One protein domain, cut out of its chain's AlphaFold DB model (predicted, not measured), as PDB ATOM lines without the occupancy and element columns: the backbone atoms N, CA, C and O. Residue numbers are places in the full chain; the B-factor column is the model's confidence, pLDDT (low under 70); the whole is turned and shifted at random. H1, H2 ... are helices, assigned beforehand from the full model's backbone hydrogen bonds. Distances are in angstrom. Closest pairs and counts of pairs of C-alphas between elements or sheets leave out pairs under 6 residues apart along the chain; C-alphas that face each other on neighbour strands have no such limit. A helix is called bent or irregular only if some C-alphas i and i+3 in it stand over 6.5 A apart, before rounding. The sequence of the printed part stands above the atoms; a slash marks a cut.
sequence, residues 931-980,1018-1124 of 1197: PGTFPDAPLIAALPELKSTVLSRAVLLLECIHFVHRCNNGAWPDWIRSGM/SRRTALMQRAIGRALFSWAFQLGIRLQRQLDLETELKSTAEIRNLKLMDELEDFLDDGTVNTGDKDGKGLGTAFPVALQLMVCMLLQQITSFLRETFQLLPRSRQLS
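AT A GLANCE: This is residues 931 to 980 and 1018 to 1124 of the 1197 residues of the protein "Hypothetical protein" of Meloidogyne enterolobii (UniProt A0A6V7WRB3). This is a long rod of helices: H2 and H7 run side by side along its middle, and the longest helix, H4, packs slantwise on H7 with the short H1 beside it. One end is a loose head of H5, H6 and the loops next to them, among them the long link of residues 1078 to 1092, and here residues 1055 to 1061 and 1081 to 1086 stick out; the short H3 and H8 lie toward the other end. The printed part has 157 residues, with eight named helices in the order H1 to H8 and no named strand, all helix in class. The whole is loose, with a radius of gyration of the C-alphas of 19.3 A and spans of 65 by 29 by 25 A.

IN THESE COORDINATES: Find C-alpha 937 at (-28.168, -6.737, -15.513), where H1, residues 937 to 945, begins. It is irregular, with C-alphas 941 and 944 7.1 A apart. H2, residues 950 to 968, follows and is 26.9 A long; H3 is residues 974 to 977. After the cut, H4 runs from C-alpha 1018 at (-2.658, -2.776, -23.874) to residue 1050, 47.4 A away. Next come H5, residues 1058 to 1066, and H6, residues 1074 to 1077. H7, residues 1093 to 1111, is 26.6 A long, and H8, residues 1113 to 1116, ends at C-alpha 1116 at (-12.783, 3.080, -30.893).

HOW THE PARTS SIT: Begin at H4, the hub. Its residues 1031 to 1042 alone touch H1, closest at the C-alphas of Ala 937 and Trp 1035, 4.5 A apart. Its residues 1029 to 1043 alone touch H7, closest at the C-alphas of Ala 1036 and Leu 1103, 5.8 A, opposite ways at a tilt of 37 degrees, only just steep. Its residues 1021 to 1025 alone touch H3, closest at the C-alphas of Ile 976 and Thr 1021, 5.4 A. H2 and H7 touch at a shallow tilt of 13 degrees, the same way, closest at the C-alphas of Ile 961 and Leu 1102, 5.1 A. H1 and H2 form a hairpin, closest at the C-alphas of Pro 944 and Arg 953, 6.2 A. H5 and H6 touch no helix; H7 and H8 meet only through their link. In H5 and H7 every O i to N i+4 pair is within hydrogen-bond range; the counts are 3 of 5 in H1, 14 of 15 in H2 and 27 of 29 in H4, while H3, H6 and H8 are too short for such a pair.

THE WHOLE: The farthest C-alphas, of Ala 1057 and Ser 1124, are 65.7 A apart. Residues 981 to 1017 are not printed, and C-alphas 980 and 1018 are 9.8 A apart across the cut. The link from H6 to H7 is long, 15 residues. Mean pLDDT of the printed part is 77.9; 45 residues are under 70, among them 1049 to 1062, 1075 to 1091 and 1119 to 1124.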
ATOM      1  N   PRO A 931     -15.807  -6.547 -14.611       78.62
ATOM      2  CA  PRO A 931     -16.811  -6.236 -15.626       78.62
ATOM      3  C   PRO A 931     -17.846  -7.354 -15.816       78.62
ATOM      4  O   PRO A 931     -17.497  -8.489 -16.152       78.62
ATOM      5  N   GLY A 932     -19.119  -7.022 -15.585       72.50
ATOM      6  CA  GLY A 932     -20.245  -7.956 -15.675       72.50
ATOM      7  C   GLY A 932     -20.479  -8.857 -14.453       72.50
ATOM      8  O   GLY A 932     -21.323  -9.749 -14.549       72.50
ATOM      9  N   THR A 933     -19.783  -8.664 -13.322       78.31
ATOM     10  CA  THR A 933     -20.150  -9.316 -12.049       78.31
ATOM     11  C   THR A 933     -21.115  -8.462 -11.237       78.31
ATOM     12  O   THR A 933     -22.193  -8.939 -10.896       78.31
ATOM     13  N   PHE A 934     -20.764  -7.204 -10.957       84.44
ATOM     14  CA  PHE A 934     -21.611  -6.279 -10.203       84.44
ATOM     15  C   PHE A 934     -21.570  -4.861 -10.798       84.44
ATOM     16  O   PHE A 934     -20.475  -4.383 -11.097       84.44
ATOM     17  N   PRO A 935     -22.712  -4.160 -10.884       87.50
ATOM     18  CA  PRO A 935     -24.075  -4.690 -10.849       87.50
ATOM     19  C   PRO A 935     -24.361  -5.699 -11.976       87.50
ATOM     20  O   PRO A 935     -23.877  -5.555 -13.103       87.50
ATOM     21  N   ASP A 936     -25.153  -6.735 -11.691       84.62
ATOM     22  CA  ASP A 936     -25.654  -7.640 -12.730       84.62
ATOM     23  C   ASP A 936     -26.903  -7.060 -13.423       84.62
ATOM     24  O   ASP A 936     -27.682  -6.328 -12.817       84.62
ATOM     25  N   ALA A 937     -27.091  -7.347 -14.718       87.00
ATOM     26  CA  ALA A 937     -28.168  -6.737 -15.513       87.00
ATOM     27  C   ALA A 937     -29.590  -6.922 -14.928       87.00
ATOM     28  O   ALA A 937     -30.341  -5.948 -14.942       87.00
ATOM     29  N   PRO A 938     -29.959  -8.092 -14.359       86.56
ATOM     30  CA  PRO A 938     -31.242  -8.256 -13.673       86.56
ATOM     31  C   PRO A 938     -31.413  -7.356 -12.445       86.56
ATOM     32  O   PRO A 938     -32.532  -6.919 -12.186       86.56
ATOM     33  N   LEU A 939     -30.327  -7.067 -11.712       87.31
ATOM     34  CA  LEU A 939     -30.335  -6.143 -10.575       87.31
ATOM     35  C   LEU A 939     -30.556  -4.704 -11.047       87.31
ATOM     36  O   LEU A 939     -31.488  -4.071 -10.565       87.31
ATOM     37  N   ILE A 940     -29.772  -4.218 -12.019       89.31
ATOM     38  CA  ILE A 940     -29.944  -2.872 -12.606       89.31
ATOM     39  C   ILE A 940     -31.365  -2.676 -13.124       89.31
ATOM     40  O   ILE A 940     -32.009  -1.682 -12.806       89.31
ATOM     41  N   ALA A 941     -31.878  -3.656 -13.865       87.19
ATOM     42  CA  ALA A 941     -33.230  -3.603 -14.389       87.19
ATOM     43  C   ALA A 941     -34.305  -3.681 -13.286       87.19
ATOM     44  O   ALA A 941     -35.422  -3.247 -13.520       87.19
ATOM     45  N   ALA A 942     -34.006  -4.235 -12.105       87.56
ATOM     46  CA  ALA A 942     -34.936  -4.283 -10.976       87.56
ATOM     47  C   ALA A 942     -34.871  -3.041 -10.070       87.56
ATOM     48  O   ALA A 942     -35.848  -2.784  -9.374       87.56
ATOM     49  N   LEU A 943     -33.773  -2.265 -10.078       88.06
ATOM     50  CA  LEU A 943     -33.618  -1.059  -9.244       88.06
ATOM     51  C   LEU A 943     -34.852  -0.140  -9.231       88.06
ATOM     52  O   LEU A 943     -35.232   0.272  -8.134       88.06
ATOM     53  N   PRO A 944     -35.513   0.164 -10.368       85.56
ATOM     54  CA  PRO A 944     -36.627   1.106 -10.356       85.56
ATOM     55  C   PRO A 944     -37.918   0.526  -9.765       85.56
ATOM     56  O   PRO A 944     -38.700   1.271  -9.181       85.56
ATOM     57  N   GLU A 945     -38.118  -0.793  -9.850       80.50
ATOM     58  CA  GLU A 945     -39.313  -1.514  -9.370       80.50
ATOM     59  C   GLU A 945     -39.248  -1.880  -7.870       80.50
ATOM     60  O   GLU A 945     -40.211  -2.393  -7.305       80.50
ATOM     61  N   LEU A 946     -38.108  -1.677  -7.199       82.19
ATOM     62  CA  LEU A 946     -37.907  -2.147  -5.823       82.19
ATOM     63  C   LEU A 946     -38.529  -1.213  -4.772       82.19
ATOM     64  O   LEU A 946     -38.096  -0.070  -4.608       82.19
ATOM     65  N   LYS A 947     -39.466  -1.746  -3.973       74.31
ATOM     66  CA  LYS A 947     -40.137  -1.060  -2.850       74.31
ATOM     67  C   LYS A 947     -39.137  -0.476  -1.836       74.31
ATOM     68  O   LYS A 947     -38.619  -1.172  -0.964       74.31
ATOM     69  N   SER A 948     -38.854   0.813  -1.996       79.00
ATOM     70  CA  SER A 948     -37.867   1.618  -1.267       79.00
ATOM     71  C   SER A 948     -38.054   3.097  -1.638       79.00
ATOM     72  O   SER A 948     -38.799   3.393  -2.577       79.00
ATOM     73  N   THR A 949     -37.379   4.031  -0.958       84.19
ATOM     74  CA  THR A 949     -37.544   5.463  -1.277       84.19
ATOM     75  C   THR A 949     -37.159   5.766  -2.727       84.19
ATOM     76  O   THR A 949     -36.263   5.124  -3.290       84.19
ATOM     77  N   VAL A 950     -37.851   6.716  -3.361       84.25
ATOM     78  CA  VAL A 950     -37.538   7.109  -4.746       84.25
ATOM     79  C   VAL A 950     -36.126   7.694  -4.823       84.25
ATOM     80  O   VAL A 950     -35.346   7.283  -5.679       84.25
ATOM     81  N   LEU A 951     -35.743   8.527  -3.850       87.19
ATOM     82  CA  LEU A 951     -34.397   9.090  -3.737       87.19
ATOM     83  C   LEU A 951     -33.306   8.004  -3.627       87.19
ATOM     84  O   LEU A 951     -32.297   8.073  -4.327       87.19
ATOM     85  N   SER A 952     -33.522   6.954  -2.822       88.44
ATOM     86  CA  SER A 952     -32.602   5.807  -2.723       88.44
ATOM     87  C   SER A 952     -32.383   5.118  -4.075       88.44
ATOM     88  O   SER A 952     -31.259   4.731  -4.387       88.44
ATOM     89  N   ARG A 953     -33.444   4.952  -4.879       88.88
ATOM     90  CA  ARG A 953     -33.371   4.341  -6.219       88.88
ATOM     91  C   ARG A 953     -32.676   5.269  -7.219       88.88
ATOM     92  O   ARG A 953     -31.784   4.822  -7.939       88.88
ATOM     93  N   ALA A 954     -33.044   6.550  -7.225       91.06
ATOM     94  CA  ALA A 954     -32.492   7.566  -8.115       91.06
ATOM     95  C   ALA A 954     -30.974   7.718  -7.942       91.06
ATOM     96  O   ALA A 954     -30.244   7.690  -8.928       91.06
ATOM     97  N   VAL A 955     -30.476   7.790  -6.700       92.69
ATOM     98  CA  VAL A 955     -29.036   7.942  -6.425       92.69
ATOM     99  C   VAL A 955     -28.222   6.736  -6.921       92.69
ATOM    100  O   VAL A 955     -27.163   6.918  -7.513       92.69
ATOM    101  N   LEU A 956     -28.718   5.501  -6.765       92.75
ATOM    102  CA  LEU A 956     -28.009   4.315  -7.277       92.75
ATOM    103  C   LEU A 956     -28.018   4.229  -8.814       92.75
ATOM    104  O   LEU A 956     -27.055   3.739  -9.408       92.75
ATOM    105  N   LEU A 957     -29.067   4.736  -9.471       93.38
ATOM    106  CA  LEU A 957     -29.075   4.924 -10.926       93.38
ATOM    107  C   LEU A 957     -28.108   6.042 -11.350       93.38
ATOM    108  O   LEU A 957     -27.398   5.869 -12.338       93.38
ATOM    109  N   LEU A 958     -28.011   7.137 -10.588       94.56
ATOM    110  CA  LEU A 958     -27.088   8.243 -10.858       94.56
ATOM    111  C   LEU A 958     -25.620   7.802 -10.797       94.56
ATOM    112  O   LEU A 958     -24.855   8.153 -11.688       94.56
ATOM    113  N   GLU A 959     -25.234   6.960  -9.833       94.56
ATOM    114  CA  GLU A 959     -23.884   6.370  -9.801       94.56
ATOM    115  C   GLU A 959     -23.604   5.487 -11.030       94.56
ATOM    116  O   GLU A 959     -22.494   5.481 -11.565       94.56
ATOM    117  N   CYS A 960     -24.619   4.787 -11.552       94.12
ATOM    118  CA  CYS A 960     -24.489   4.039 -12.806       94.12
ATOM    119  C   CYS A 960     -24.321   4.975 -14.018       94.12
ATOM    120  O   CYS A 960     -23.486   4.702 -14.880       94.12
ATOM    121  N   ILE A 961     -25.072   6.083 -14.080       95.19
ATOM    122  CA  ILE A 961     -24.954   7.120 -15.123       95.19
ATOM    123  C   ILE A 961     -23.550   7.735 -15.091       95.19
ATOM    124  O   ILE A 961     -22.863   7.761 -16.112       95.19
ATOM    125  N   HIS A 962     -23.100   8.162 -13.911       94.56
ATOM    126  CA  HIS A 962     -21.792   8.763 -13.662       94.56
ATOM    127  C   HIS A 962     -20.637   7.827 -14.055       94.56
ATOM    128  O   HIS A 962     -19.704   8.252 -14.741       94.56
ATOM    129  N   PHE A 963     -20.720   6.539 -13.711       93.00
ATOM    130  CA  PHE A 963     -19.732   5.538 -14.121       93.00
ATOM    131  C   PHE A 963     -19.655   5.368 -15.647       93.00
ATOM    132  O   PHE A 963     -18.556   5.308 -16.204       93.00
ATOM    133  N   VAL A 964     -20.798   5.316 -16.345       93.44
ATOM    134  CA  VAL A 964     -20.818   5.207 -17.816       93.44
ATOM    135  C   VAL A 964     -20.296   6.488 -18.470       93.44
ATOM    136  O   VAL A 964     -19.472   6.401 -19.377       93.44
ATOM    137  N   HIS A 965     -20.686   7.660 -17.966       93.50
ATOM    138  CA  HIS A 965     -20.188   8.952 -18.437       93.50
ATOM    139  C   HIS A 965     -18.660   9.070 -18.284       93.50
ATOM    140  O   HIS A 965     -17.956   9.417 -19.232       93.50
ATOM    141  N   ARG A 966     -18.104   8.659 -17.134       91.25
ATOM    142  CA  ARG A 966     -16.645   8.550 -16.944       91.25
ATOM    143  C   ARG A 966     -15.996   7.577 -17.930       91.25
ATOM    144  O   ARG A 966     -14.918   7.870 -18.437       91.25
ATOM    145  N   CYS A 967     -16.633   6.447 -18.240       89.31
ATOM    146  CA  CYS A 967     -16.125   5.524 -19.260       89.31
ATOM    147  C   CYS A 967     -16.147   6.132 -20.677       89.31
ATOM    148  O   CYS A 967     -15.230   5.848 -21.446       89.31
ATOM    149  N   ASN A 968     -17.139   6.970 -21.009       89.38
ATOM    150  CA  ASN A 968     -17.200   7.699 -22.283       89.38
ATOM    151  C   ASN A 968     -16.020   8.664 -22.426       89.38
ATOM    152  O   ASN A 968     -15.283   8.599 -23.406       89.38
ATOM    153  N   ASN A 969     -15.759   9.459 -21.388       87.06
ATOM    154  CA  ASN A 969     -14.699  10.471 -21.379       87.06
ATOM    155  C   ASN A 969     -13.286   9.883 -21.142       87.06
ATOM    156  O   ASN A 969     -12.365  10.602 -20.766       87.06
ATOM    157  N   GLY A 970     -13.094   8.562 -21.266       82.06
ATOM    158  CA  GLY A 970     -11.801   7.900 -21.030       82.06
ATOM    159  C   GLY A 970     -11.335   7.847 -19.563       82.06
ATOM    160  O   GLY A 970     -10.260   7.307 -19.271       82.06
ATOM    161  N   ALA A 971     -12.142   8.322 -18.613       85.19
ATOM    162  CA  ALA A 971     -11.881   8.323 -17.172       85.19
ATOM    163  C   ALA A 971     -12.148   6.950 -16.507       85.19
ATOM    164  O   ALA A 971     -12.755   6.855 -15.435       85.19
ATOM    165  N   TRP A 972     -11.683   5.877 -17.160       85.25
ATOM    166  CA  TRP A 972     -11.742   4.491 -16.686       85.25
ATOM    167  C   TRP A 972     -11.086   4.320 -15.302       85.25
ATOM    168  O   TRP A 972     -10.065   4.962 -15.049       85.25
ATOM    169  N   PRO A 973     -11.566   3.388 -14.452       83.81
ATOM    170  CA  PRO A 973     -10.863   2.988 -13.231       83.81
ATOM    171  C   PRO A 973      -9.406   2.582 -13.502       83.81
ATOM    172  O   PRO A 973      -9.120   1.840 -14.447       83.81
ATOM    173  N   ASP A 974      -8.476   3.026 -12.657       74.12
ATOM    174  CA  ASP A 974      -7.033   2.980 -12.938       74.12
ATOM    175  C   ASP A 974      -6.479   1.590 -13.221       74.12
ATOM    176  O   ASP A 974      -5.639   1.414 -14.096       74.12
ATOM    177  N   TRP A 975      -7.003   0.562 -12.563       76.88
ATOM    178  CA  TRP A 975      -6.567  -0.819 -12.772       76.88
ATOM    179  C   TRP A 975      -6.928  -1.390 -14.151       76.88
ATOM    180  O   TRP A 975      -6.326  -2.373 -14.586       76.88
ATOM    181  N   ILE A 976      -7.878  -0.767 -14.855       77.44
ATOM    182  CA  ILE A 976      -8.177  -1.053 -16.261       77.44
ATOM    183  C   ILE A 976      -7.172  -0.318 -17.157       77.44
ATOM    184  O   ILE A 976      -6.699  -0.911 -18.126       77.44
ATOM    185  N   ARG A 977      -6.788   0.924 -16.821       68.69
ATOM    186  CA  ARG A 977      -5.781   1.712 -17.561       68.69
ATOM    187  C   ARG A 977      -4.375   1.118 -17.448       68.69
ATOM    188  O   ARG A 977      -3.769   0.793 -18.462       68.69
ATOM    189  N   SER A 978      -3.889   0.918 -16.225       60.84
ATOM    190  CA  SER A 978      -2.484   0.619 -15.908       60.84
ATOM    191  C   SER A 978      -2.005  -0.776 -16.331       60.84
ATOM    192  O   SER A 978      -0.839  -1.107 -16.135       60.84
ATOM    193  N   GLY A 979      -2.887  -1.626 -16.878       53.56
ATOM    194  CA  GLY A 979      -2.537  -2.905 -17.513       53.56
ATOM    195  C   GLY A 979      -1.797  -3.916 -16.623       53.56
ATOM    196  O   GLY A 979      -1.213  -4.866 -17.152       53.56
ATOM    197  N   MET A 980      -1.810  -3.704 -15.301       44.19
ATOM    198  CA  MET A 980      -0.835  -4.242 -14.348       44.19
ATOM    199  C   MET A 980      -0.655  -5.759 -14.465       44.19
ATOM    200  O   MET A 980      -1.611  -6.546 -14.435       44.19
ATOM    201  N   SER A1018      -1.653  -3.460 -23.042       66.25
ATOM    202  CA  SER A1018      -2.658  -2.776 -23.874       66.25
ATOM    203  C   SER A1018      -3.781  -3.720 -24.347       66.25
ATOM    204  O   SER A1018      -4.967  -3.400 -24.239       66.25
ATOM    205  N   ARG A1019      -3.441  -4.947 -24.777       68.75
ATOM    206  CA  ARG A1019      -4.431  -5.968 -25.170       68.75
ATOM    207  C   ARG A1019      -5.315  -6.401 -23.995       68.75
ATOM    208  O   ARG A1019      -6.505  -6.637 -24.193       68.75
ATOM    209  N   ARG A1020      -4.762  -6.505 -22.783       71.25
ATOM    210  CA  ARG A1020      -5.509  -6.836 -21.559       71.25
ATOM    211  C   ARG A1020      -6.480  -5.718 -21.170       71.25
ATOM    212  O   ARG A1020      -7.648  -6.014 -20.928       71.25
ATOM    213  N   THR A1021      -6.026  -4.467 -21.196       79.00
ATOM    214  CA  THR A1021      -6.848  -3.262 -21.004       79.00
ATOM    215  C   THR A1021      -8.010  -3.218 -21.995       79.00
ATOM    216  O   THR A1021      -9.168  -3.195 -21.577       79.00
ATOM    217  N   ALA A1022      -7.738  -3.369 -23.297       81.12
ATOM    218  CA  ALA A1022      -8.778  -3.408 -24.326       81.12
ATOM    219  C   ALA A1022      -9.793  -4.550 -24.105       81.12
ATOM    220  O   ALA A1022     -10.997  -4.360 -24.275       81.12
ATOM    221  N   LEU A1023      -9.347  -5.740 -23.678       83.00
ATOM    222  CA  LEU A1023     -10.246  -6.852 -23.340       83.00
ATOM    223  C   LEU A1023     -11.138  -6.551 -22.120       83.00
ATOM    224  O   LEU A1023     -12.303  -6.948 -22.125       83.00
ATOM    225  N   MET A1024     -10.631  -5.837 -21.111       83.38
ATOM    226  CA  MET A1024     -11.409  -5.395 -19.944       83.38
ATOM    227  C   MET A1024     -12.436  -4.317 -20.320       83.38
ATOM    228  O   MET A1024     -13.618  -4.471 -20.018       83.38
ATOM    229  N   GLN A1025     -12.026  -3.289 -21.067       87.31
ATOM    230  CA  GLN A1025     -12.914  -2.230 -21.570       87.31
ATOM    231  C   GLN A1025     -14.032  -2.807 -22.459       87.31
ATOM    232  O   GLN A1025     -15.208  -2.469 -22.306       87.31
ATOM    233  N   ARG A1026     -13.714  -3.775 -23.334       86.88
ATOM    234  CA  ARG A1026     -14.736  -4.482 -24.127       86.88
ATOM    235  C   ARG A1026     -15.630  -5.409 -23.301       86.88
ATOM    236  O   ARG A1026     -16.747  -5.693 -23.736       86.88
ATOM    237  N   ALA A1027     -15.175  -5.895 -22.147       86.38
ATOM    238  CA  ALA A1027     -16.027  -6.635 -21.219       86.38
ATOM    239  C   ALA A1027     -17.029  -5.704 -20.513       86.38
ATOM    240  O   ALA A1027     -18.188  -6.091 -20.374       86.38
ATOM    241  N   ILE A1028     -16.633  -4.466 -20.178       88.25
ATOM    242  CA  ILE A1028     -17.555  -3.426 -19.683       88.25
ATOM    243  C   ILE A1028     -18.628  -3.138 -20.730       88.25
ATOM    244  O   ILE A1028     -19.807  -3.278 -20.430       88.25
ATOM    245  N   GLY A1029     -18.254  -2.870 -21.986       89.44
ATOM    246  CA  GLY A1029     -19.239  -2.601 -23.044       89.44
ATOM    247  C   GLY A1029     -20.280  -3.706 -23.255       89.44
ATOM    248  O   GLY A1029     -21.443  -3.424 -23.533       89.44
ATOM    249  N   ARG A1030     -19.901  -4.974 -23.051       89.06
ATOM    250  CA  ARG A1030     -20.842  -6.110 -23.071       89.06
ATOM    251  C   ARG A1030     -21.770  -6.138 -21.853       89.06
ATOM    252  O   ARG A1030     -22.928  -6.521 -21.997       89.06
ATOM    253  N   ALA A1031     -21.277  -5.750 -20.677       89.31
ATOM    254  CA  ALA A1031     -22.094  -5.620 -19.474       89.31
ATOM    255  C   ALA A1031     -23.100  -4.466 -19.610       89.31
ATOM    256  O   ALA A1031     -24.289  -4.688 -19.404       89.31
ATOM    257  N   LEU A1032     -22.649  -3.291 -20.067       92.69
ATOM    258  CA  LEU A1032     -23.496  -2.119 -20.312       92.69
ATOM    259  C   LEU A1032     -24.583  -2.400 -21.360       92.69
ATOM    260  O   LEU A1032     -25.750  -2.109 -21.115       92.69
ATOM    261  N   PHE A1033     -24.248  -3.064 -22.474       92.88
ATOM    262  CA  PHE A1033     -25.258  -3.537 -23.430       92.88
ATOM    263  C   PHE A1033     -26.301  -4.451 -22.765       92.88
ATOM    264  O   PHE A1033     -27.497  -4.314 -23.013       92.88
ATOM    265  N   SER A1034     -25.875  -5.362 -21.881       91.75
ATOM    266  CA  SER A1034     -26.807  -6.226 -21.152       91.75
ATOM    267  C   SER A1034     -27.663  -5.467 -20.131       91.75
ATOM    268  O   SER A1034     -28.788  -5.904 -19.891       91.75
ATOM    269  N   TRP A1035     -27.163  -4.383 -19.527       93.75
ATOM    270  CA  TRP A1035     -27.955  -3.493 -18.670       93.75
ATOM    271  C   TRP A1035     -29.034  -2.793 -19.503       93.75
ATOM    272  O   TRP A1035     -30.217  -2.945 -19.212       93.75
ATOM    273  N   ALA A1036     -28.638  -2.111 -20.584       94.00
ATOM    274  CA  ALA A1036     -29.554  -1.384 -21.462       94.00
ATOM    275  C   ALA A1036     -30.636  -2.289 -22.073       94.00
ATOM    276  O   ALA A1036     -31.804  -1.916 -22.094       94.00
ATOM    277  N   PHE A1037     -30.283  -3.509 -22.491       92.44
ATOM    278  CA  PHE A1037     -31.249  -4.476 -23.020       92.44
ATOM    279  C   PHE A1037     -32.325  -4.874 -21.992       92.44
ATOM    280  O   PHE A1037     -33.494  -4.994 -22.349       92.44
ATOM    281  N   GLN A1038     -31.967  -5.060 -20.714       90.19
ATOM    282  CA  GLN A1038     -32.949  -5.423 -19.680       90.19
ATOM    283  C   GLN A1038     -33.726  -4.218 -19.133       90.19
ATOM    284  O   GLN A1038     -34.900  -4.374 -18.803       90.19
ATOM    285  N   LEU A1039     -33.110  -3.031 -19.083       91.00
ATOM    286  CA  LEU A1039     -33.798  -1.772 -18.782       91.00
ATOM    287  C   LEU A1039     -34.846  -1.449 -19.852       91.00
ATOM    288  O   LEU A1039     -36.004  -1.240 -19.513       91.00
ATOM    289  N   GLY A1040     -34.473  -1.496 -21.136       89.56
ATOM    290  CA  GLY A1040     -35.383  -1.225 -22.253       89.56
ATOM    291  C   GLY A1040     -36.594  -2.161 -22.282       89.56
ATOM    292  O   GLY A1040     -37.712  -1.699 -22.469       89.56
ATOM    293  N   ILE A1041     -36.410  -3.456 -21.993       88.81
ATOM    294  CA  ILE A1041     -37.525  -4.421 -21.890       88.81
ATOM    295  C   ILE A1041     -38.506  -4.079 -20.755       88.81
ATOM    296  O   ILE A1041     -39.683  -4.416 -20.859       88.81
ATOM    297  N   ARG A1042     -38.050  -3.452 -19.664       84.19
ATOM    298  CA  ARG A1042     -38.925  -3.027 -18.560       84.19
ATOM    299  C   ARG A1042     -39.574  -1.672 -18.814       84.19
ATOM    300  O   ARG A1042     -40.772  -1.556 -18.594       84.19
ATOM    301  N   LEU A1043     -38.816  -0.705 -19.331       86.62
ATOM    302  CA  LEU A1043     -39.335   0.601 -19.737       86.62
ATOM    303  C   LEU A1043     -40.432   0.448 -20.803       86.62
ATOM    304  O   LEU A1043     -41.506   1.010 -20.634       86.62
ATOM    305  N   GLN A1044     -40.214  -0.391 -21.825       85.31
ATOM    306  CA  GLN A1044     -41.217  -0.660 -22.861       85.31
ATOM    307  C   GLN A1044     -42.537  -1.156 -22.260       85.31
ATOM    308  O   GLN A1044     -43.568  -0.568 -22.534       85.31
ATOM    309  N   ARG A1045     -42.510  -2.154 -21.364       82.38
ATOM    310  CA  ARG A1045     -43.734  -2.681 -20.723       82.38
ATOM    311  C   ARG A1045     -44.498  -1.662 -19.883       82.38
ATOM    312  O   ARG A1045     -45.661  -1.897 -19.596       82.38
ATOM    313  N   GLN A1046     -43.828  -0.623 -19.397       74.12
ATOM    314  CA  GLN A1046     -44.453   0.423 -18.590       74.12
ATOM    315  C   GLN A1046     -45.069   1.477 -19.521       74.12
ATOM    316  O   GLN A1046     -46.230   1.823 -19.347       74.12
ATOM    317  N   LEU A1047     -44.380   1.842 -20.608       76.50
ATOM    318  CA  LEU A1047     -44.960   2.637 -21.699       76.50
ATOM    319  C   LEU A1047     -46.171   1.934 -22.349       76.50
ATOM    320  O   LEU A1047     -47.193   2.575 -22.563       76.50
ATOM    321  N   ASP A1048     -46.103   0.614 -22.568       76.12
ATOM    322  CA  ASP A1048     -47.204  -0.227 -23.079       76.12
ATOM    323  C   ASP A1048     -48.429  -0.279 -22.128       76.12
ATOM    324  O   ASP A1048     -49.491  -0.761 -22.521       76.12
ATOM    325  N   LEU A1049     -48.283   0.166 -20.871       68.62
ATOM    326  CA  LEU A1049     -49.359   0.285 -19.874       68.62
ATOM    327  C   LEU A1049     -49.840   1.734 -19.690       68.62
ATOM    328  O   LEU A1049     -50.947   1.948 -19.206       68.62
ATOM    329  N   GLU A1050     -49.036   2.732 -20.065       64.44
ATOM    330  CA  GLU A1050     -49.365   4.157 -19.927       64.44
ATOM    331  C   GLU A1050     -50.120   4.740 -21.136       64.44
ATOM    332  O   GLU A1050     -50.540   5.895 -21.092       64.44
ATOM    333  N   THR A1051     -50.331   3.959 -22.202       55.72
ATOM    334  CA  THR A1051     -50.989   4.383 -23.457       55.72
ATOM    335  C   THR A1051     -52.509   4.613 -23.386       55.72
ATOM    336  O   THR A1051     -53.138   4.819 -24.425       55.72
ATOM    337  N   GLU A1052     -53.128   4.605 -22.204       57.38
ATOM    338  CA  GLU A1052     -54.533   5.014 -22.042       57.38
ATOM    339  C   GLU A1052     -54.663   6.551 -22.013       57.38
ATOM    340  O   GLU A1052     -53.868   7.251 -21.380       57.38
ATOM    341  N   LEU A1053     -55.666   7.103 -22.711       53.38
ATOM    342  CA  LEU A1053     -55.877   8.554 -22.788       53.38
ATOM    343  C   LEU A1053     -56.377   9.111 -21.445       53.38
ATOM    344  O   LEU A1053     -57.565   9.050 -21.138       53.38
ATOM    345  N   LYS A1054     -55.457   9.713 -20.686       63.94
ATOM    346  CA  LYS A1054     -55.736  10.411 -19.422       63.94
ATOM    347  C   LYS A1054     -56.693  11.589 -19.644       63.94
ATOM    348  O   LYS A1054     -56.461  12.422 -20.524       63.94
ATOM    349  N   SER A1055     -57.751  11.689 -18.843       65.62
ATOM    350  CA  SER A1055     -58.760  12.747 -18.986       65.62
ATOM    351  C   SER A1055     -58.230  14.134 -18.599       65.62
ATOM    352  O   SER A1055     -57.263  14.284 -17.851       65.62
ATOM    353  N   THR A1056     -58.912  15.200 -19.031       65.25
ATOM    354  CA  THR A1056     -58.566  16.584 -18.646       65.25
ATOM    355  C   THR A1056     -58.777  16.878 -17.153       65.25
ATOM    356  O   THR A1056     -58.336  17.922 -16.662       65.25
ATOM    357  N   ALA A1057     -59.439  15.983 -16.410       65.81
ATOM    358  CA  ALA A1057     -59.497  16.011 -14.952       65.81
ATOM    359  C   ALA A1057     -58.275  15.315 -14.331       65.81
ATOM    360  O   ALA A1057     -57.631  15.902 -13.462       65.81
ATOM    361  N   GLU A1058     -57.892  14.134 -14.827       66.50
ATOM    362  CA  GLU A1058     -56.661  13.450 -14.408       66.50
ATOM    363  C   GLU A1058     -55.414  14.286 -14.691       66.50
ATOM    364  O   GLU A1058     -54.566  14.394 -13.819       66.50
ATOM    365  N   ILE A1059     -55.315  14.950 -15.847       69.12
ATOM    366  CA  ILE A1059     -54.168  15.812 -16.187       69.12
ATOM    367  C   ILE A1059     -54.007  16.966 -15.182       69.12
ATOM    368  O   ILE A1059     -52.884  17.335 -14.845       69.12
ATOM    369  N   ARG A1060     -55.108  17.531 -14.664       69.56
ATOM    370  CA  ARG A1060     -55.056  18.569 -13.616       69.56
ATOM    371  C   ARG A1060     -54.729  17.991 -12.241       69.56
ATOM    372  O   ARG A1060     -53.992  18.618 -11.492       69.56
ATOM    373  N   ASN A1061     -55.247  16.804 -11.927       67.50
ATOM    374  CA  ASN A1061     -54.944  16.108 -10.677       67.50
ATOM    375  C   ASN A1061     -53.465  15.678 -10.628       67.50
ATOM    376  O   ASN A1061     -52.801  15.902  -9.628       67.50
ATOM    377  N   LEU A1062     -52.921  15.167 -11.736       66.81
ATOM    378  CA  LEU A1062     -51.506  14.819 -11.883       66.81
ATOM    379  C   LEU A1062     -50.603  16.040 -11.699       66.81
ATOM    380  O   LEU A1062     -49.715  15.974 -10.866       66.81
ATOM    381  N   LYS A1063     -50.890  17.181 -12.344       71.06
ATOM    382  CA  LYS A1063     -50.132  18.425 -12.096       71.06
ATOM    383  C   LYS A1063     -50.134  18.844 -10.621       71.06
ATOM    384  O   LYS A1063     -49.104  19.249 -10.105       71.06
ATOM    385  N   LEU A1064     -51.270  18.707  -9.935       71.44
ATOM    386  CA  LEU A1064     -51.378  18.993  -8.502       71.44
ATOM    387  C   LEU A1064     -50.657  17.942  -7.632       71.44
ATOM    388  O   LEU A1064     -50.197  18.266  -6.542       71.44
ATOM    389  N   MET A1065     -50.533  16.696  -8.096       64.75
ATOM    390  CA  MET A1065     -49.704  15.671  -7.449       64.75
ATOM    391  C   MET A1065     -48.209  15.956  -7.654       64.75
ATOM    392  O   MET A1065     -47.456  15.835  -6.692       64.75
ATOM    393  N   ASP A1066     -47.804  16.398  -8.849       71.44
ATOM    394  CA  ASP A1066     -46.436  16.820  -9.176       71.44
ATOM    395  C   ASP A1066     -46.027  18.054  -8.336       71.44
ATOM    396  O   ASP A1066     -44.942  18.090  -7.758       71.44
ATOM    397  N   GLU A1067     -46.920  19.043  -8.181       75.31
ATOM    398  CA  GLU A1067     -46.733  20.219  -7.304       75.31
ATOM    399  C   GLU A1067     -46.644  19.869  -5.802       75.31
ATOM    400  O   GLU A1067     -46.169  20.679  -5.002       75.31
ATOM    401  N   LEU A1068     -47.085  18.669  -5.406       69.81
ATOM    402  CA  LEU A1068     -47.035  18.150  -4.033       69.81
ATOM    403  C   LEU A1068     -45.985  17.031  -3.839       69.81
ATOM    404  O   LEU A1068     -45.929  16.438  -2.757       69.81
ATOM    405  N   GLU A1069     -45.153  16.735  -4.846       74.19
ATOM    406  CA  GLU A1069     -44.139  15.674  -4.787       74.19
ATOM    407  C   GLU A1069     -42.885  16.130  -4.007       74.19
ATOM    408  O   GLU A1069     -42.033  16.856  -4.519       74.19
ATOM    409  N   ASP A1070     -42.729  15.671  -2.758       81.31
ATOM    410  CA  ASP A1070     -41.514  15.895  -1.959       81.31
ATOM    411  C   ASP A1070     -40.698  14.600  -1.835       81.31
ATOM    412  O   ASP A1070     -40.957  13.745  -0.986       81.31
ATOM    413  N   PHE A1071     -39.638  14.470  -2.638       81.50
ATOM    414  CA  PHE A1071     -38.716  13.327  -2.585       81.50
ATOM    415  C   PHE A1071     -37.946  13.172  -1.256       81.50
ATOM    416  O   PHE A1071     -37.309  12.131  -1.046       81.50
ATOM    417  N   LEU A1072     -37.967  14.172  -0.367       82.38
ATOM    418  CA  LEU A1072     -37.439  14.073   0.998       82.38
ATOM    419  C   LEU A1072     -38.470  13.499   1.982       82.38
ATOM    420  O   LEU A1072     -38.073  13.057   3.064       82.38
ATOM    421  N   ASP A1073     -39.748  13.445   1.605       79.88
ATOM    422  CA  ASP A1073     -40.845  12.820   2.340       79.88
ATOM    423  C   ASP A1073     -41.420  11.627   1.555       79.88
ATOM    424  O   ASP A1073     -42.314  11.740   0.715       79.88
ATOM    425  N   ASP A1074     -40.941  10.431   1.902       75.75
ATOM    426  CA  ASP A1074     -41.342   9.159   1.290       75.75
ATOM    427  C   ASP A1074     -42.851   8.852   1.441       75.75
ATOM    428  O   ASP A1074     -43.362   7.937   0.796       75.75
ATOM    429  N   GLY A1075     -43.565   9.600   2.293       66.50
ATOM    430  CA  GLY A1075     -45.014   9.537   2.450       66.50
ATOM    431  C   GLY A1075     -45.788  10.237   1.332       66.50
ATOM    432  O   GLY A1075     -46.912   9.821   1.057       66.50
ATOM    433  N   THR A1076     -45.207  11.243   0.666       68.44
ATOM    434  CA  THR A1076     -45.846  11.939  -0.472       68.44
ATOM    435  C   THR A1076     -45.768  11.115  -1.758       68.44
ATOM    436  O   THR A1076     -46.754  11.022  -2.482       68.44
ATOM    437  N   VAL A1077     -44.631  10.447  -1.998       66.81
ATOM    438  CA  VAL A1077     -44.336   9.788  -3.285       66.81
ATOM    439  C   VAL A1077     -44.719   8.298  -3.324       66.81
ATOM    440  O   VAL A1077     -45.154   7.793  -4.354       66.81
ATOM    441  N   ASN A1078     -44.585   7.553  -2.217       64.75
ATOM    442  CA  ASN A1078     -44.912   6.115  -2.158       64.75
ATOM    443  C   ASN A1078     -46.260   5.859  -1.443       64.75
ATOM    444  O   ASN A1078     -46.336   5.104  -0.471       64.75
ATOM    445  N   THR A1079     -47.340   6.483  -1.921       54.41
ATOM    446  CA  THR A1079     -48.683   6.452  -1.293       54.41
ATOM    447  C   THR A1079     -49.437   5.119  -1.413       54.41
ATOM    448  O   THR A1079     -50.311   4.845  -0.588       54.41
ATOM    449  N   GLY A1080     -49.088   4.270  -2.388       51.25
ATOM    450  CA  GLY A1080     -49.818   3.050  -2.786       51.25
ATOM    451  C   GLY A1080     -49.871   1.876  -1.788       51.25
ATOM    452  O   GLY A1080     -50.195   0.761  -2.189       51.25
ATOM    453  N   ASP A1081     -49.554   2.100  -0.509       48.41
ATOM    454  CA  ASP A1081     -49.630   1.101   0.570       48.41
ATOM    455  C   ASP A1081     -50.937   1.172   1.393       48.41
ATOM    456  O   ASP A1081     -51.180   0.280   2.205       48.41
ATOM    457  N   LYS A1082     -51.774   2.210   1.217       47.19
ATOM    458  CA  LYS A1082     -52.955   2.452   2.077       47.19
ATOM    459  C   LYS A1082     -54.111   1.455   1.876       47.19
ATOM    460  O   LYS A1082     -54.701   1.026   2.863       47.19
ATOM    461  N   ASP A1083     -54.415   1.062   0.636       40.78
ATOM    462  CA  ASP A1083     -55.714   0.437   0.301       40.78
ATOM    463  C   ASP A1083     -55.688  -1.100   0.172       40.78
ATOM    464  O   ASP A1083     -56.674  -1.712  -0.244       40.78
ATOM    465  N   GLY A1084     -54.551  -1.750   0.444       42.47
ATOM    466  CA  GLY A1084     -54.361  -3.208   0.313       42.47
ATOM    467  C   GLY A1084     -54.363  -3.749  -1.130       42.47
ATOM    468  O   GLY A1084     -53.700  -4.746  -1.421       42.47
ATOM    469  N   LYS A1085     -55.030  -3.063  -2.065       40.66
ATOM    470  CA  LYS A1085     -54.905  -3.236  -3.517       40.66
ATOM    471  C   LYS A1085     -53.528  -2.730  -3.953       40.66
ATOM    472  O   LYS A1085     -53.352  -1.550  -4.230       40.66
ATOM    473  N   GLY A1086     -52.539  -3.623  -3.945       41.91
ATOM    474  CA  GLY A1086     -51.120  -3.273  -4.040       41.91
ATOM    475  C   GLY A1086     -50.661  -2.689  -5.379       41.91
ATOM    476  O   GLY A1086     -49.951  -3.364  -6.121       41.91
ATOM    477  N   LEU A1087     -50.945  -1.407  -5.630       40.19
ATOM    478  CA  LEU A1087     -50.346  -0.607  -6.706       40.19
ATOM    479  C   LEU A1087     -48.949  -0.070  -6.323       40.19
ATOM    480  O   LEU A1087     -48.525   1.002  -6.743       40.19
ATOM    481  N   GLY A1088     -48.175  -0.854  -5.563       44.28
ATOM    482  CA  GLY A1088     -46.740  -0.630  -5.328       44.28
ATOM    483  C   GLY A1088     -45.875  -0.949  -6.557       44.28
ATOM    484  O   GLY A1088     -44.755  -1.433  -6.413       44.28
ATOM    485  N   THR A1089     -46.440  -0.765  -7.752       45.50
ATOM    486  CA  THR A1089     -45.970  -1.245  -9.059       45.50
ATOM    487  C   THR A1089     -45.780  -0.124 -10.078       45.50
ATOM    488  O   THR A1089     -45.167  -0.367 -11.119       45.50
ATOM    489  N   ALA A1090     -46.275   1.086  -9.789       57.31
ATOM    490  CA  ALA A1090     -46.026   2.265 -10.608       57.31
ATOM    491  C   ALA A1090     -44.518   2.561 -10.645       57.31
ATOM    492  O   ALA A1090     -43.874   2.706  -9.603       57.31
ATOM    493  N   PHE A1091     -43.953   2.633 -11.849       67.25
ATOM    494  CA  PHE A1091     -42.574   3.045 -12.095       67.25
ATOM    495  C   PHE A1091     -42.548   4.584 -12.150       67.25
ATOM    496  O   PHE A1091     -42.971   5.138 -13.164       67.25
ATOM    497  N   PRO A1092     -42.110   5.301 -11.092       76.62
ATOM    498  CA  PRO A1092     -42.334   6.746 -10.989       76.62
ATOM    499  C   PRO A1092     -41.609   7.506 -12.099       76.62
ATOM    500  O   PRO A1092     -40.467   7.165 -12.416       76.62
ATOM    501  N   VAL A1093     -42.232   8.553 -12.648       77.00
ATOM    502  CA  VAL A1093     -41.737   9.294 -13.827       77.00
ATOM    503  C   VAL A1093     -40.305   9.811 -13.624       77.00
ATOM    504  O   VAL A1093     -39.464   9.666 -14.511       77.00
ATOM    505  N   ALA A1094     -39.964  10.280 -12.419       82.50
ATOM    506  CA  ALA A1094     -38.595  10.659 -12.063       82.50
ATOM    507  C   ALA A1094     -37.572   9.510 -12.236       82.50
ATOM    508  O   ALA A1094     -36.448   9.729 -12.686       82.50
ATOM    509  N   LEU A1095     -37.950   8.260 -11.936       86.06
ATOM    510  CA  LEU A1095     -37.101   7.089 -12.185       86.06
ATOM    511  C   LEU A1095     -37.137   6.634 -13.651       86.06
ATOM    512  O   LEU A1095     -36.138   6.084 -14.118       86.06
ATOM    513  N   GLN A1096     -38.231   6.874 -14.385       86.12
ATOM    514  CA  GLN A1096     -38.275   6.658 -15.837       86.12
ATOM    515  C   GLN A1096     -37.244   7.549 -16.537       86.12
ATOM    516  O   GLN A1096     -36.400   7.043 -17.280       86.12
ATOM    517  N   LEU A1097     -37.228   8.846 -16.210       87.44
ATOM    518  CA  LEU A1097     -36.248   9.813 -16.709       87.44
ATOM    519  C   LEU A1097     -34.807   9.372 -16.403       87.44
ATOM    520  O   LEU A1097     -33.968   9.342 -17.304       87.44
ATOM    521  N   MET A1098     -34.529   8.934 -15.172       90.94
ATOM    522  CA  MET A1098     -33.208   8.412 -14.791       90.94
ATOM    523  C   MET A1098     -32.802   7.157 -15.583       90.94
ATOM    524  O   MET A1098     -31.632   7.000 -15.942       90.94
ATOM    525  N   VAL A1099     -33.745   6.269 -15.913       92.12
ATOM    526  CA  VAL A1099     -33.475   5.126 -16.802       92.12
ATOM    527  C   VAL A1099     -33.226   5.585 -18.242       92.12
ATOM    528  O   VAL A1099     -32.294   5.080 -18.871       92.12
ATOM    529  N   CYS A1100     -33.966   6.571 -18.752       92.44
ATOM    530  CA  CYS A1100     -33.723   7.168 -20.067       92.44
ATOM    531  C   CYS A1100     -32.332   7.821 -20.159       92.44
ATOM    532  O   CYS A1100     -31.603   7.558 -21.116       92.44
ATOM    533  N   MET A1101     -31.901   8.573 -19.140       94.50
ATOM    534  CA  MET A1101     -30.546   9.143 -19.063       94.50
ATOM    535  C   MET A1101     -29.457   8.056 -19.051       94.50
ATOM    536  O   MET A1101     -28.442   8.175 -19.743       94.50
ATOM    537  N   LEU A1102     -29.669   6.957 -18.318       95.38
ATOM    538  CA  LEU A1102     -28.746   5.816 -18.306       95.38
ATOM    539  C   LEU A1102     -28.682   5.112 -19.675       95.38
ATOM    540  O   LEU A1102     -27.595   4.763 -20.139       95.38
ATOM    541  N   LEU A1103     -29.817   4.956 -20.360       94.94
ATOM    542  CA  LEU A1103     -29.875   4.438 -21.731       94.94
ATOM    543  C   LEU A1103     -29.187   5.384 -22.733       94.94
ATOM    544  O   LEU A1103     -28.484   4.914 -23.630       94.94
ATOM    545  N   GLN A1104     -29.303   6.703 -22.566       95.38
ATOM    546  CA  GLN A1104     -28.613   7.694 -23.394       95.38
ATOM    547  C   GLN A1104     -27.085   7.586 -23.246       95.38
ATOM    548  O   GLN A1104     -26.383   7.447 -24.249       95.38
ATOM    549  N   GLN A1105     -26.564   7.544 -22.011       95.88
ATOM    550  CA  GLN A1105     -25.122   7.384 -21.767       95.88
ATOM    551  C   GLN A1105     -24.589   6.029 -22.264       95.88
ATOM    552  O   GLN A1105     -23.508   5.978 -22.854       95.88
ATOM    553  N   ILE A1106     -25.342   4.930 -22.092       95.06
ATOM    554  CA  ILE A1106     -24.940   3.604 -22.601       95.06
ATOM    555  C   ILE A1106     -25.000   3.540 -24.135       95.06
ATOM    556  O   ILE A1106     -24.156   2.890 -24.753       95.06
ATOM    557  N   THR A1107     -25.961   4.197 -24.788       94.38
ATOM    558  CA  THR A1107     -26.015   4.201 -26.261       94.38
ATOM    559  C   THR A1107     -24.929   5.083 -26.875       94.38
ATOM    560  O   THR A1107     -24.351   4.667 -27.876       94.38
ATOM    561  N   SER A1108     -24.558   6.202 -26.237       93.38
ATOM    562  CA  SER A1108     -23.329   6.955 -26.553       93.38
ATOM    563  C   SER A1108     -22.092   6.061 -26.430       93.38
ATOM    564  O   SER A1108     -21.380   5.853 -27.414       93.38
ATOM    565  N   PHE A1109     -21.928   5.376 -25.291       93.06
ATOM    566  CA  PHE A1109     -20.835   4.421 -25.089       93.06
ATOM    567  C   PHE A1109     -20.733   3.383 -26.220       93.06
ATOM    568  O   PHE A1109     -19.636   3.023 -26.645       93.06
ATOM    569  N   LEU A1110     -21.863   2.861 -26.706       92.06
ATOM    570  CA  LEU A1110     -21.896   1.807 -27.726       92.06
ATOM    571  C   LEU A1110     -21.699   2.314 -29.168       92.06
ATOM    572  O   LEU A1110     -21.194   1.551 -30.002       92.06
ATOM    573  N   ARG A1111     -22.079   3.563 -29.462       90.94
ATOM    574  CA  ARG A1111     -21.844   4.227 -30.756       90.94
ATOM    575  C   ARG A1111     -20.416   4.744 -30.880       90.94
ATOM    576  O   ARG A1111     -19.762   4.467 -31.876       90.94
ATOM    577  N   GLU A1112     -19.946   5.457 -29.863       88.12
ATOM    578  CA  GLU A1112     -18.684   6.187 -29.889       88.12
ATOM    579  C   GLU A1112     -17.567   5.332 -29.254       88.12
ATOM    580  O   GLU A1112     -16.836   4.607 -29.943       88.12
ATOM    581  N   THR A1113     -17.488   5.322 -27.921       85.75
ATOM    582  CA  THR A1113     -16.399   4.732 -27.121       85.75
ATOM    583  C   THR A1113     -16.083   3.277 -27.487       85.75
ATOM    584  O   THR A1113     -14.926   2.903 -27.690       85.75
ATOM    585  N   PHE A1114     -17.100   2.418 -27.606       87.00
ATOM    586  CA  PHE A1114     -16.924   0.986 -27.846       87.00
ATOM    587  C   PHE A1114     -16.403   0.667 -29.251       87.00
ATOM    588  O   PHE A1114     -15.781  -0.385 -29.435       87.00
ATOM    589  N   GLN A1115     -16.634   1.526 -30.246       86.31
ATOM    590  CA  GLN A1115     -16.123   1.290 -31.599       86.31
ATOM    591  C   GLN A1115     -14.626   1.589 -31.677       86.31
ATOM    592  O   GLN A1115     -13.893   0.782 -32.253       86.31
ATOM    593  N   LEU A1116     -14.184   2.658 -31.004       82.81
ATOM    594  CA  LEU A1116     -12.783   3.080 -30.893       82.81
ATOM    595  C   LEU A1116     -11.898   2.069 -30.140       82.81
ATOM    596  O   LEU A1116     -10.702   1.969 -30.410       82.81
ATOM    597  N   LEU A1117     -12.464   1.273 -29.221       82.44
ATOM    598  CA  LEU A1117     -11.710   0.217 -28.536       82.44
ATOM    599  C   LEU A1117     -11.061  -0.760 -29.545       82.44
ATOM    600  O   LEU A1117     -11.734  -1.208 -30.480       82.44
ATOM    601  N   PRO A1118      -9.812  -1.221 -29.330       74.50
ATOM    602  CA  PRO A1118      -9.166  -2.196 -30.212       74.50
ATOM    603  C   PRO A1118      -9.953  -3.509 -30.364       74.50
ATOM    604  O   PRO A1118     -10.489  -4.071 -29.399       74.50
ATOM    605  N   ARG A1119     -10.033  -4.047 -31.590       68.56
ATOM    606  CA  ARG A1119     -10.695  -5.334 -31.878       68.56
ATOM    607  C   ARG A1119      -9.678  -6.480 -31.802       68.56
ATOM    608  O   ARG A1119      -8.756  -6.570 -32.605       68.56
ATOM    609  N   SER A1120      -9.893  -7.415 -30.868       54.75
ATOM    610  CA  SER A1120      -8.942  -8.481 -30.472       54.75
ATOM    611  C   SER A1120      -8.418  -9.417 -31.584       54.75
ATOM    612  O   SER A1120      -7.542 -10.230 -31.300       54.75
ATOM    613  N   ARG A1121      -8.938  -9.356 -32.818       50.66
ATOM    614  CA  ARG A1121      -8.472 -10.184 -33.946       50.66
ATOM    615  C   ARG A1121      -7.327  -9.543 -34.745       50.66
ATOM    616  O   ARG A1121      -6.442 -10.266 -35.191       50.66
ATOM    617  N   GLN A1122      -7.287  -8.214 -34.884       46.69
ATOM    618  CA  GLN A1122      -6.393  -7.552 -35.852       46.69
ATOM    619  C   GLN A1122      -4.897  -7.667 -35.495       46.69
ATOM    620  O   GLN A1122      -4.073  -7.878 -36.384       46.69
ATOM    621  N   LEU A1123      -4.530  -7.655 -34.205       43.72
ATOM    622  CA  LEU A1123      -3.134  -7.882 -33.789       43.72
ATOM    623  C   LEU A1123      -2.671  -9.345 -33.935       43.72
ATOM    624  O   LEU A1123      -1.473  -9.597 -33.850       43.72
ATOM    625  N   SER A1124      -3.574 -10.311 -34.149       42.19
ATOM    626  CA  SER A1124      -3.172 -11.704 -34.399       42.19
ATOM    627  C   SER A1124      -2.749 -11.927 -35.850       42.19
ATOM    628  O   SER A1124      -1.886 -12.756 -36.106       42.19
TER     629      SER A1124